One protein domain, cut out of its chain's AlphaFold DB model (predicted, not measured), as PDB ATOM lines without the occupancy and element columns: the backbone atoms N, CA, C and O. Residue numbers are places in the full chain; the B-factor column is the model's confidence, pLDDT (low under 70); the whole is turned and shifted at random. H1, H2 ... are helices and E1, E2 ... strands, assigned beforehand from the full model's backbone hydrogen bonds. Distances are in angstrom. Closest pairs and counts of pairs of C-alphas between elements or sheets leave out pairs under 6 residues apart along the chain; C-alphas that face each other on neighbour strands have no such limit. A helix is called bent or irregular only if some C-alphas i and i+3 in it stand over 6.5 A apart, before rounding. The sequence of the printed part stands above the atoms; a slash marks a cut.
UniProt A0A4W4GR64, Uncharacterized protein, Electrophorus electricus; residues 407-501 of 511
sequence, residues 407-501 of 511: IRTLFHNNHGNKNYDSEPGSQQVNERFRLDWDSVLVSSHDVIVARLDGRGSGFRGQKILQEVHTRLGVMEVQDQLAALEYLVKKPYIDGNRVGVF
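What this domain is: This is residues 407 to 501 of the 511 residues of an uncharacterized protein of Electrophorus electricus (UniProt A0A4W4GR64). With little regular structure, the domain is mostly loops around H3, its innermost helix, with H1 and H2 toward opposite ends of the long axis. The unnamed residues 407 to 436 arc past H3 before H1. The printed 95 residues, 36 in named elements, hold three helices and two strands, in the order H1, E1, H2, H3, E2: mostly helix, compact, radius of gyration of the C-alphas 14.1 A, spans 40 by 29 by 20 A.

How they stand to each other: H1, residues 437 to 444, and E1, residues 447 to 450, join by a tight link. H2, residues 462 to 468, and H3, residues 475 to 488, only just touch, only at the corner, with 3 pairs of C-alphas within 8 A, closest Val 468 and Met 475 at 5.9 A, about perpendicular at 87 degrees. E2, residues 498 to 500, is near E1; each pairs with no named strand. In H1 and H3 every O i to N i+4 pair is within hydrogen-bond range; H2 has 1 of 3, and 2 of 4 O i to N i+3 pairs.

Where its parts are: H1 begins at C-alpha 437 (91.967, 65.008, 147.522). H3 spans 20.3 A; irregular H2 has C-alphas 465 and 468 7.1 A apart. E2 ends at C-alpha 500 (93.604, 63.822, 133.581).

The domain as a whole: The farthest C-alphas, Ser 444 and Thr 470, are 41.2 A apart. The printed part has no cut; E1 to H2 is a long link. Residues 412 to 422 have pLDDT under 70.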
ATOM      1  N   ILE A 407     107.004  75.315 141.316       83.88
ATOM      2  CA  ILE A 407     106.425  76.131 140.243       83.88
ATOM      3  C   ILE A 407     107.502  76.347 139.179       83.88
ATOM      4  O   ILE A 407     108.628  76.727 139.495       83.88
ATOM      5  N   ARG A 408     107.164  76.083 137.913       82.69
ATOM      6  CA  ARG A 408     108.052  76.275 136.759       82.69
ATOM      7  C   ARG A 408     107.306  76.987 135.639       82.69
ATOM      8  O   ARG A 408     106.130  76.716 135.413       82.69
ATOM      9  N   THR A 409     108.016  77.844 134.913       82.62
ATOM     10  CA  THR A 409     107.497  78.516 133.717       82.62
ATOM     11  C   THR A 409     107.936  77.752 132.474       82.62
ATOM     12  O   THR A 409     109.109  77.405 132.343       82.62
ATOM     13  N   LEU A 410     106.997  77.492 131.564       77.69
ATOM     14  CA  LEU A 410     107.260  76.893 130.257       77.69
ATOM     15  C   LEU A 410     107.076  77.957 129.172       77.69
ATOM     16  O   LEU A 410     106.124  78.734 129.228       77.69
ATOM     17  N   PHE A 411     107.971  77.973 128.186       71.62
ATOM     18  CA  PHE A 411     107.841  78.780 126.974       71.62
ATOM     19  C   PHE A 411     107.529  77.826 125.818       71.62
ATOM     20  O   PHE A 411     108.257  76.849 125.632       71.62
ATOM     21  N   HIS A 412     106.432  78.048 125.090       57.16
ATOM     22  CA  HIS A 412     105.991  77.151 124.022       57.16
ATOM     23  C   HIS A 412     105.792  77.890 122.696       57.16
ATOM     24  O   HIS A 412     105.226  78.979 122.687       57.16
ATOM     25  N   ASN A 413     106.244  77.263 121.601       45.09
ATOM     26  CA  ASN A 413     106.275  77.817 120.241       45.09
ATOM     27  C   ASN A 413     105.557  76.943 119.185       45.09
ATOM     28  O   ASN A 413     105.760  77.200 118.007       45.09
ATOM     29  N   ASN A 414     104.759  75.915 119.526       39.47
ATOM     30  CA  ASN A 414     104.117  75.081 118.491       39.47
ATOM     31  C   ASN A 414     102.687  74.605 118.808       39.47
ATOM     32  O   ASN A 414     102.251  74.541 119.946       39.47
ATOM     33  N   HIS A 415     101.921  74.324 117.753       39.91
ATOM     34  CA  HIS A 415     100.476  74.087 117.804       39.91
ATOM     35  C   HIS A 415     100.134  72.604 117.603       39.91
ATOM     36  O   HIS A 415     100.509  72.018 116.591       39.91
ATOM     37  N   GLY A 416      99.358  72.015 118.518       31.25
ATOM     38  CA  GLY A 416      98.785  70.672 118.371       31.25
ATOM     39  C   GLY A 416      97.412  70.557 119.045       31.25
ATOM     40  O   GLY A 416      97.282  70.805 120.240       31.25
ATOM     41  N   ASN A 417      96.372  70.208 118.280       28.44
ATOM     42  CA  ASN A 417      94.966  70.166 118.718       28.44
ATOM     43  C   ASN A 417      94.612  68.857 119.455       28.44
ATOM     44  O   ASN A 417      94.694  67.821 118.805       28.44
ATOM     45  N   LYS A 418      94.207  68.961 120.743       32.66
ATOM     46  CA  LYS A 418      93.479  68.138 121.788       32.66
ATOM     47  C   LYS A 418      92.291  68.946 122.356       32.66
ATOM     48  O   LYS A 418      92.332  70.125 122.077       32.66
ATOM     49  N   ASN A 419      91.367  68.433 123.202       28.88
ATOM     50  CA  ASN A 419      90.329  69.210 123.959       28.88
ATOM     51  C   ASN A 419      90.289  68.848 125.487       28.88
ATOM     52  O   ASN A 419      90.279  67.657 125.771       28.88
ATOM     53  N   TYR A 420      90.235  69.820 126.434       41.59
ATOM     54  CA  TYR A 420      90.249  69.783 127.925       41.59
ATOM     55  C   TYR A 420      89.918  71.177 128.558       41.59
ATOM     56  O   TYR A 420      90.186  72.214 127.966       41.59
ATOM     57  N   ASP A 421      89.358  71.229 129.776       33.53
ATOM     58  CA  ASP A 421      88.629  72.414 130.292       33.53
ATOM     59  C   ASP A 421      89.210  73.055 131.583       33.53
ATOM     60  O   ASP A 421      89.757  72.376 132.463       33.53
ATOM     61  N   SER A 422      89.074  74.380 131.704       52.81
ATOM     62  CA  SER A 422      89.201  75.216 132.912       52.81
ATOM     63  C   SER A 422      88.467  76.545 132.676       52.81
ATOM     64  O   SER A 422      88.610  77.125 131.607       52.81
ATOM     65  N   GLU A 423      87.742  77.063 133.679       75.38
ATOM     66  CA  GLU A 423      87.015  78.348 133.592       75.38
ATOM     67  C   GLU A 423      87.942  79.477 133.086       75.38
ATOM     68  O   GLU A 423      88.965  79.755 133.740       75.38
ATOM     69  N   PRO A 424      87.615  80.148 131.963       84.00
ATOM     70  CA  PRO A 424      88.382  81.285 131.471       84.00
ATOM     71  C   PRO A 424      88.533  82.380 132.531       84.00
ATOM     72  O   PRO A 424      87.601  82.739 133.245       84.00
ATOM     73  N   GLY A 425      89.740  82.920 132.657       85.62
ATOM     74  CA  GLY A 425      90.105  83.926 133.653       85.62
ATOM     75  C   GLY A 425      90.373  83.391 135.057       85.62
ATOM     76  O   GLY A 425      90.705  84.175 135.950       85.62
ATOM     77  N   SER A 426      90.281  82.078 135.280       86.25
ATOM     78  CA  SER A 426      90.728  81.454 136.527       86.25
ATOM     79  C   SER A 426      92.260  81.342 136.610       86.25
ATOM     80  O   SER A 426      92.983  81.573 135.639       86.25
ATOM     81  N   GLN A 427      92.765  81.023 137.807       88.94
ATOM     82  CA  GLN A 427      94.185  80.761 138.061       88.94
ATOM     83  C   GLN A 427      94.346  79.553 138.985       88.94
ATOM     84  O   GLN A 427      93.896  79.562 140.141       88.94
ATOM     85  N   GLN A 428      95.013  78.516 138.485       86.62
ATOM     86  CA  GLN A 428      95.279  77.276 139.207       86.62
ATOM     87  C   GLN A 428      96.641  77.286 139.903       86.62
ATOM     88  O   GLN A 428      96.770  76.720 140.993       86.62
ATOM     89  N   VAL A 429      97.645  77.917 139.290       88.69
ATOM     90  CA  VAL A 429      99.024  78.000 139.772       88.69
ATOM     91  C   VAL A 429      99.207  79.309 140.531       88.69
ATOM     92  O   VAL A 429      99.383  80.385 139.967       88.69
ATOM     93  N   ASN A 430      99.162  79.213 141.854       89.88
ATOM     94  CA  ASN A 430      99.465  80.314 142.757       89.88
ATOM     95  C   ASN A 430     100.093  79.791 144.047       89.88
ATOM     96  O   ASN A 430     100.102  78.586 144.309       89.88
ATOM     97  N   GLU A 431     100.605  80.713 144.857       88.50
ATOM     98  CA  GLU A 431     101.249  80.368 146.118       88.50
ATOM     99  C   GLU A 431     100.256  80.060 147.247       88.50
ATOM    100  O   GLU A 431     100.678  79.658 148.326       88.50
ATOM    101  N   ARG A 432      98.938  80.151 147.020       88.00
ATOM    102  CA  ARG A 432      97.932  79.885 148.057       88.00
ATOM    103  C   ARG A 432      98.039  78.446 148.576       88.00
ATOM    104  O   ARG A 432      98.103  77.494 147.794       88.00
ATOM    105  N   PHE A 433      98.023  78.285 149.893       86.56
ATOM    106  CA  PHE A 433      97.958  77.005 150.576       86.56
ATOM    107  C   PHE A 433      96.609  76.339 150.322       86.56
ATOM    108  O   PHE A 433      95.546  76.949 150.483       86.56
ATOM    109  N   ARG A 434      96.651  75.075 149.903       85.25
ATOM    110  CA  ARG A 434      95.476  74.245 149.638       85.25
ATOM    111  C   ARG A 434      95.807  72.801 150.000       85.25
ATOM    112  O   ARG A 434      96.855  72.302 149.601       85.25
ATOM    113  N   LEU A 435      94.896  72.150 150.712       87.69
ATOM    114  CA  LEU A 435      94.863  70.702 150.883       87.69
ATOM    115  C   LEU A 435      93.548  70.207 150.303       87.69
ATOM    116  O   LEU A 435      92.491  70.748 150.623       87.69
ATOM    117  N   ASP A 436      93.630  69.220 149.428       88.88
ATOM    118  CA  ASP A 436      92.483  68.649 148.725       88.88
ATOM    119  C   ASP A 436      92.762  67.156 148.459       88.88
ATOM    120  O   ASP A 436      93.811  66.630 148.851       88.88
ATOM    121  N   TRP A 437      91.839  66.445 147.812       92.25
ATOM    122  CA  TRP A 437      91.967  65.008 147.522       92.25
ATOM    123  C   TRP A 437      93.266  64.652 146.771       92.25
ATOM    124  O   TRP A 437      93.840  63.583 146.975       92.25
ATOM    125  N   ASP A 438      93.775  65.568 145.945       90.31
ATOM    126  CA  ASP A 438      95.021  65.404 145.198       90.31
ATOM    127  C   ASP A 438      96.253  65.360 146.120       90.31
ATOM    128  O   ASP A 438      97.234  64.683 145.824       90.31
ATOM    129  N   SER A 439      96.180  65.995 147.293       91.62
ATOM    130  CA  SER A 439      97.235  65.935 148.309       91.62
ATOM    131  C   SER A 439      97.375  64.526 148.895       91.62
ATOM    132  O   SER A 439      98.487  64.091 149.197       91.62
ATOM    133  N   VAL A 440      96.265  63.786 149.000       92.81
ATOM    134  CA  VAL A 440      96.253  62.376 149.427       92.81
ATOM    135  C   VAL A 440      96.864  61.475 148.355       92.81
ATOM    136  O   VAL A 440      97.589  60.535 148.681       92.81
ATOM    137  N   LEU A 441      96.634  61.766 147.072       93.81
ATOM    138  CA  LEU A 441      97.284  61.025 145.989       93.81
ATOM    139  C   LEU A 441      98.806  61.184 146.019       93.81
ATOM    140  O   LEU A 441      99.527  60.193 145.916       93.81
ATOM    141  N   VAL A 442      99.297  62.411 146.215       92.88
ATOM    142  CA  VAL A 442     100.743  62.664 146.286       92.88
ATOM    143  C   VAL A 442     101.359  62.051 147.544       92.88
ATOM    144  O   VAL A 442     102.444  61.479 147.485       92.88
ATOM    145  N   SER A 443     100.683  62.163 148.689       90.75
ATOM    146  CA  SER A 443     101.225  61.706 149.973       90.75
ATOM    147  C   SER A 443     101.192  60.182 150.139       90.75
ATOM    148  O   SER A 443     102.133  59.612 150.688       90.75
ATOM    149  N   SER A 444     100.123  59.522 149.675       93.00
ATOM    150  CA  SER A 444      99.847  58.106 149.971       93.00
ATOM    151  C   SER A 444      99.935  57.162 148.769       93.00
ATOM    152  O   SER A 444      99.953  55.956 148.980       93.00
ATOM    153  N   HIS A 445      99.964  57.672 147.532       92.00
ATOM    154  CA  HIS A 445      99.874  56.838 146.322       92.00
ATOM    155  C   HIS A 445     100.983  57.119 145.290       92.00
ATOM    156  O   HIS A 445     100.860  56.692 144.143       92.00
ATOM    157  N   ASP A 446     102.042  57.846 145.672       89.94
ATOM    158  CA  ASP A 446     103.192  58.193 144.815       89.94
ATOM    159  C   ASP A 446     102.799  58.759 143.431       89.94
ATOM    160  O   ASP A 446     103.425  58.487 142.399       89.94
ATOM    161  N   VAL A 447     101.746  59.581 143.411       93.44
ATOM    162  CA  VAL A 447     101.282  60.307 142.221       93.44
ATOM    163  C   VAL A 447     101.883  61.709 142.207       93.44
ATOM    164  O   VAL A 447     101.858  62.417 143.208       93.44
ATOM    165  N   ILE A 448     102.382  62.154 141.060       92.44
ATOM    166  CA  ILE A 448     102.750  63.547 140.814       92.44
ATOM    167  C   ILE A 448     101.531  64.263 140.232       92.44
ATOM    168  O   ILE A 448     100.953  63.834 139.235       92.44
ATOM    169  N   VAL A 449     101.140  65.374 140.851       92.00
ATOM    170  CA  VAL A 449     100.010  66.191 140.398       92.00
ATOM    171  C   VAL A 449     100.539  67.457 139.740       92.00
ATOM    172  O   VAL A 449     101.224  68.254 140.381       92.00
ATOM    173  N   ALA A 450     100.182  67.667 138.474       91.50
ATOM    174  CA  ALA A 450     100.534  68.863 137.718       91.50
ATOM    175  C   ALA A 450      99.312  69.773 137.506       91.50
ATOM    176  O   ALA A 450      98.215  69.335 137.136       91.50
ATOM    177  N   ARG A 451      99.523  71.072 137.733       89.50
ATOM    178  CA  ARG A 451      98.588  72.161 137.418       89.50
ATOM    179  C   ARG A 451      99.270  73.101 136.429       89.50
ATOM    180  O   ARG A 451     100.454  73.383 136.590       89.50
ATOM    181  N   LEU A 452      98.521  73.584 135.446       88.94
ATOM    182  CA  LEU A 452      99.022  74.466 134.399       88.94
ATOM    183  C   LEU A 452      98.028  75.599 134.160       88.94
ATOM    184  O   LEU A 452      96.845  75.330 133.963       88.94
ATOM    185  N   ASP A 453      98.548  76.824 134.109       89.19
ATOM    186  CA  ASP A 453      97.842  78.012 133.634       89.19
ATOM    187  C   ASP A 453      98.379  78.399 132.245       89.19
ATOM    188  O   ASP A 453      99.483  78.941 132.121       89.19
ATOM    189  N   GLY A 454      97.603  78.078 131.206       89.56
ATOM    190  CA  GLY A 454      97.881  78.435 129.811       89.56
ATOM    191  C   GLY A 454      97.218  79.748 129.392       89.56
ATOM    192  O   GLY A 454      96.829  80.575 130.222       89.56
ATOM    193  N   ARG A 455      97.056  79.939 128.087       90.94
ATOM    194  CA  ARG A 455      96.182  80.953 127.491       90.94
ATOM    195  C   ARG A 455      94.751  80.778 127.996       90.94
ATOM    196  O   ARG A 455      94.314  79.666 128.263       90.94
ATOM    197  N   GLY A 456      94.058  81.892 128.202       89.81
ATOM    198  CA  GLY A 456      92.766  81.935 128.886       89.81
ATOM    199  C   GLY A 456      92.861  82.099 130.399       89.81
ATOM    200  O   GLY A 456      91.892  82.544 131.003       89.81
ATOM    201  N   SER A 457      94.004  81.811 131.035       89.88
ATOM    202  CA  SER A 457      94.172  82.051 132.477       89.88
ATOM    203  C   SER A 457      94.227  83.547 132.823       89.88
ATOM    204  O   SER A 457      94.637  84.385 132.017       89.88
ATOM    205  N   GLY A 458      93.790  83.891 134.037       89.75
ATOM    206  CA  GLY A 458      93.770  85.268 134.539       89.75
ATOM    207  C   GLY A 458      95.094  85.730 135.165       89.75
ATOM    208  O   GLY A 458      96.038  84.955 135.324       89.75
ATOM    209  N   PHE A 459      95.137  86.997 135.598       90.44
ATOM    210  CA  PHE A 459      96.229  87.596 136.387       90.44
ATOM    211  C   PHE A 459      97.593  87.697 135.686       90.44
ATOM    212  O   PHE A 459      98.634  87.787 136.345       90.44
ATOM    213  N   ARG A 460      97.604  87.657 134.348       89.25
ATOM    214  CA  ARG A 460      98.817  87.707 133.512       89.25
ATOM    215  C   ARG A 460      98.661  88.595 132.269       89.25
ATOM    216  O   ARG A 460      99.379  88.410 131.288       89.25
ATOM    217  N   GLY A 461      97.737  89.546 132.300       91.94
ATOM    218  CA  GLY A 461      97.447  90.456 131.201       91.94
ATOM    219  C   GLY A 461      96.261  90.007 130.351       91.94
ATOM    220  O   GLY A 461      95.976  88.818 130.175       91.94
ATOM    221  N   GLN A 462      95.613  90.989 129.728       92.56
ATOM    222  CA  GLN A 462      94.492  90.809 128.806       92.56
ATOM    223  C   GLN A 462      94.864  89.965 127.587       92.56
ATOM    224  O   GLN A 462      94.035  89.218 127.079       92.56
ATOM    225  N   LYS A 463      96.121  90.028 127.130       91.38
ATOM    226  CA  LYS A 463      96.587  89.251 125.973       91.38
ATOM    227  C   LYS A 463      96.466  87.743 126.202       91.38
ATOM    228  O   LYS A 463      95.991  87.041 125.317       91.38
ATOM    229  N   ILE A 464      96.876  87.263 127.380       90.69
ATOM    230  CA  ILE A 464      96.773  85.845 127.749       90.69
ATOM    231  C   ILE A 464      95.312  85.485 128.003       90.69
ATOM    232  O   ILE A 464      94.833  84.497 127.451       90.69
ATOM    233  N   LEU A 465      94.598  86.306 128.778       92.12
ATOM    234  CA  LEU A 465      93.196  86.075 129.117       92.12
ATOM    235  C   LEU A 465      92.313  85.933 127.871       92.12
ATOM    236  O   LEU A 465      91.486  85.035 127.784       92.12
ATOM    237  N   GLN A 466      92.497  86.818 126.896       93.62
ATOM    238  CA  GLN A 466      91.593  86.950 125.761       93.62
ATOM    239  C   GLN A 466      92.001  86.130 124.528       93.62
ATOM    240  O   GLN A 466      91.401  86.283 123.461       93.62
ATOM    241  N   GLU A 467      93.029  85.285 124.618       91.25
ATOM    242  CA  GLU A 467      93.456  84.420 123.503       91.25
ATOM    243  C   GLU A 467      92.405  83.348 123.162       91.25
ATOM    244  O   GLU A 467      92.290  82.939 122.007       91.25
ATOM    245  N   VAL A 468      91.576  82.973 124.141       91.25
ATOM    246  CA  VAL A 468      90.484  81.990 124.007       91.25
ATOM    247  C   VAL A 468      89.225  82.555 123.341       91.25
ATOM    248  O   VAL A 468      88.269  81.817 123.105       91.25
ATOM    249  N   HIS A 469      89.200  83.856 123.025       94.00
ATOM    250  CA  HIS A 469      88.069  84.478 122.336       94.00
ATOM    251  C   HIS A 469      87.725  83.701 121.063       94.00
ATOM    252  O   HIS A 469      88.626  83.403 120.278       94.00
ATOM    253  N   THR A 470      86.442  83.348 120.920       92.75
ATOM    254  CA  THR A 470      85.870  82.529 119.830       92.75
ATOM    255  C   THR A 470      86.533  81.163 119.599       92.75
ATOM    256  O   THR A 470      86.253  80.505 118.600       92.75
ATOM    257  N   ARG A 471      87.397  80.709 120.516       91.62
ATOM    258  CA  ARG A 471      88.217  79.488 120.398       91.62
ATOM    259  C   ARG A 471      88.309  78.736 121.734       91.62
ATOM    260  O   ARG A 471      89.346  78.149 122.047       91.62
ATOM    261  N   LEU A 472      87.231  78.789 122.522       88.94
ATOM    262  CA  LEU A 472      87.126  78.142 123.831       88.94
ATOM    263  C   LEU A 472      87.374  76.633 123.704       88.94
ATOM    264  O   LEU A 472      86.778  75.974 122.851       88.94
ATOM    265  N   GLY A 473      88.259  76.096 124.540       85.75
ATOM    266  CA  GLY A 473      88.632  74.682 124.525       85.75
ATOM    267  C   GLY A 473      89.628  74.293 123.427       85.75
ATOM    268  O   GLY A 473      89.992  73.124 123.347       85.75
ATOM    269  N   VAL A 474      90.103  75.237 122.605       88.81
ATOM    270  CA  VAL A 474      91.142  74.984 121.587       88.81
ATOM    271  C   VAL A 474      92.511  75.459 122.068       88.81
ATOM    272  O   VAL A 474      93.504  74.751 121.899       88.81
ATOM    273  N   MET A 475      92.594  76.650 122.668       87.44
ATOM    274  CA  MET A 475      93.880  77.266 123.034       87.44
ATOM    275  C   MET A 475      94.417  76.731 124.356       87.44
ATOM    276  O   MET A 475      95.574  76.323 124.435       87.44
ATOM    277  N   GLU A 476      93.546  76.633 125.359       86.88
ATOM    278  CA  GLU A 476      93.774  75.900 126.612       86.88
ATOM    279  C   GLU A 476      94.257  74.474 126.307       86.88
ATOM    280  O   GLU A 476      95.106  73.901 126.982       86.88
ATOM    281  N   VAL A 477      93.739  73.981 125.191       86.06
ATOM    282  CA  VAL A 477      93.959  72.737 124.483       86.06
ATOM    283  C   VAL A 477      95.410  72.340 124.310       86.06
ATOM    284  O   VAL A 477      96.046  71.541 125.007       86.06
ATOM    285  N   GLN A 478      95.913  73.026 123.301       87.50
ATOM    286  CA  GLN A 478      97.282  73.042 122.858       87.50
ATOM    287  C   GLN A 478      98.227  73.249 124.041       87.50
ATOM    288  O   GLN A 478      99.216  72.533 124.159       87.50
ATOM    289  N   ASP A 479      97.892  74.156 124.961       87.31
ATOM    290  CA  ASP A 479      98.762  74.480 126.087       87.31
ATOM    291  C   ASP A 479      98.867  73.320 127.098       87.31
ATOM    292  O   ASP A 479      99.971  72.988 127.541       87.31
ATOM    293  N   GLN A 480      97.754  72.652 127.434       87.44
ATOM    294  CA  GLN A 480      97.776  71.470 128.312       87.44
ATOM    295  C   GLN A 480      98.532  70.300 127.671       87.44
ATOM    296  O   GLN A 480      99.302  69.621 128.356       87.44
ATOM    297  N   LEU A 481      98.352  70.071 126.365       88.06
ATOM    298  CA  LEU A 481      99.084  69.031 125.638       88.06
ATOM    299  C   LEU A 481     100.585  69.315 125.588       88.06
ATOM    300  O   LEU A 481     101.376  68.440 125.925       88.06
ATOM    301  N   ALA A 482     100.981  70.541 125.254       87.62
ATOM    302  CA  ALA A 482     102.380  70.954 125.227       87.62
ATOM    303  C   ALA A 482     103.068  70.763 126.587       87.62
ATOM    304  O   ALA A 482     104.206  70.288 126.672       87.62
ATOM    305  N   ALA A 483     102.374  71.100 127.678       88.50
ATOM    306  CA  ALA A 483     102.881  70.855 129.021       88.50
ATOM    307  C   ALA A 483     102.992  69.359 129.330       88.50
ATOM    308  O   ALA A 483     103.977  68.938 129.939       88.50
ATOM    309  N   LEU A 484     102.026  68.544 128.899       90.94
ATOM    310  CA  LEU A 484     102.091  67.095 129.059       90.94
ATOM    311  C   LEU A 484     103.277  66.497 128.287       90.94
ATOM    312  O   LEU A 484     104.046  65.734 128.866       90.94
ATOM    313  N   GLU A 485     103.482  66.888 127.029       91.12
ATOM    314  CA  GLU A 485     104.626  66.463 126.209       91.12
ATOM    315  C   GLU A 485     105.967  66.831 126.852       91.12
ATOM    316  O   GLU A 485     106.925  66.058 126.811       91.12
ATOM    317  N   TYR A 486     106.044  68.005 127.481       89.62
ATOM    318  CA  TYR A 486     107.212  68.410 128.254       89.62
ATOM    319  C   TYR A 486     107.414  67.547 129.509       89.62
ATOM    320  O   TYR A 486     108.547  67.173 129.828       89.62
ATOM    321  N   LEU A 487     106.336  67.243 130.239       89.19
ATOM    322  CA  LEU A 487     106.386  66.482 131.489       89.19
ATOM    323  C   LEU A 487     106.744  65.012 131.258       89.19
ATOM    324  O   LEU A 487     107.578  64.484 131.984       89.19
ATOM    325  N   VAL A 488     106.185  64.368 130.230       93.25
ATOM    326  CA  VAL A 488     106.452  62.951 129.920       93.25
ATOM    327  C   VAL A 488     107.917  62.705 129.537       93.25
ATOM    328  O   VAL A 488     108.439  61.620 129.764       93.25
ATOM    329  N   LYS A 489     108.632  63.730 129.051       92.25
ATOM    330  CA  LYS A 489     110.081  63.662 128.784       92.25
ATOM    331  C   LYS A 489     110.950  63.681 130.049       92.25
ATOM    332  O   LYS A 489     112.170  63.564 129.948       92.25
ATOM    333  N   LYS A 490     110.381  63.894 131.241       91.00
ATOM    334  CA  LYS A 490     111.153  63.916 132.492       91.00
ATOM    335  C   LYS A 490     111.454  62.491 132.966       91.00
ATOM    336  O   LYS A 490     110.556  61.660 132.985       91.00
ATOM    337  N   PRO A 491     112.676  62.215 133.460       94.94
ATOM    338  CA  PRO A 491     113.096  60.853 133.814       94.94
ATOM    339  C   PRO A 491     112.334  60.259 135.009       94.94
ATOM    340  O   PRO A 491     112.346  59.053 135.220       94.94
ATOM    341  N   TYR A 492     111.680  61.100 135.811       91.44
ATOM    342  CA  TYR A 492     110.894  60.694 136.978       91.44
ATOM    343  C   TYR A 492     109.396  60.516 136.677       91.44
ATOM    344  O   TYR A 492     108.618  60.302 137.609       91.44
ATOM    345  N   ILE A 493     108.989  60.628 135.410       92.25
ATOM    346  CA  ILE A 493     107.608  60.494 134.949       92.25
ATOM    347  C   ILE A 493     107.453  59.199 134.148       92.25
ATOM    348  O   ILE A 493     108.233  58.928 133.242       92.25
ATOM    349  N   ASP A 494     106.430  58.404 134.472       93.31
ATOM    350  CA  ASP A 494     106.057  57.216 133.703       93.31
ATOM    351  C   ASP A 494     105.008  57.570 132.638       93.31
ATOM    352  O   ASP A 494     103.835  57.799 132.946       93.31
ATOM    353  N   GLY A 495     105.431  57.605 131.372       90.81
ATOM    354  CA  GLY A 495     104.565  57.936 130.236       90.81
ATOM    355  C   GLY A 495     103.407  56.956 130.009       90.81
ATOM    356  O   GLY A 495     102.410  57.341 129.405       90.81
ATOM    357  N   ASN A 496     103.485  55.730 130.538       94.06
ATOM    358  CA  ASN A 496     102.416  54.735 130.408       94.06
ATOM    359  C   ASN A 496     101.288  54.931 131.430       94.06
ATOM    360  O   ASN A 496     100.259  54.257 131.357       94.06
ATOM    361  N   ARG A 497     101.464  55.826 132.410       93.75
ATOM    362  CA  ARG A 497     100.501  56.063 133.489       93.75
ATOM    363  C   ARG A 497     100.254  57.557 133.672       93.75
ATOM    364  O   ARG A 497     100.729  58.191 134.615       93.75
ATOM    365  N   VAL A 498      99.451  58.097 132.762       93.81
ATOM    366  CA  VAL A 498      98.972  59.482 132.775       93.81
ATOM    367  C   VAL A 498      97.448  59.481 132.882       93.81
ATOM    368  O   VAL A 498      96.760  58.841 132.093       93.81
ATOM    369  N   GLY A 499      96.921  60.218 133.854       91.56
ATOM    370  CA  GLY A 499      95.505  60.522 134.014       91.56
ATOM    371  C   GLY A 499      95.252  62.027 133.948       91.56
ATOM    372  O   GLY A 499      96.127  62.842 134.235       91.56
ATOM    373  N   VAL A 500      94.032  62.417 133.598       90.44
ATOM    374  CA  VAL A 500      93.604  63.822 133.581       90.44
ATOM    375  C   VAL A 500      92.312  63.946 134.372       90.44
ATOM    376  O   VAL A 500      91.415  63.118 134.259       90.44
ATOM    377  N   PHE A 501      92.229  64.988 135.192       88.31
ATOM    378  CA  PHE A 501      91.063  65.343 135.985       88.31
ATOM    379  C   PHE A 501      90.692  66.811 135.755       88.31
ATOM    380  O   PHE A 501      91.546  67.707 135.813       88.31
TER     381      PHE A 501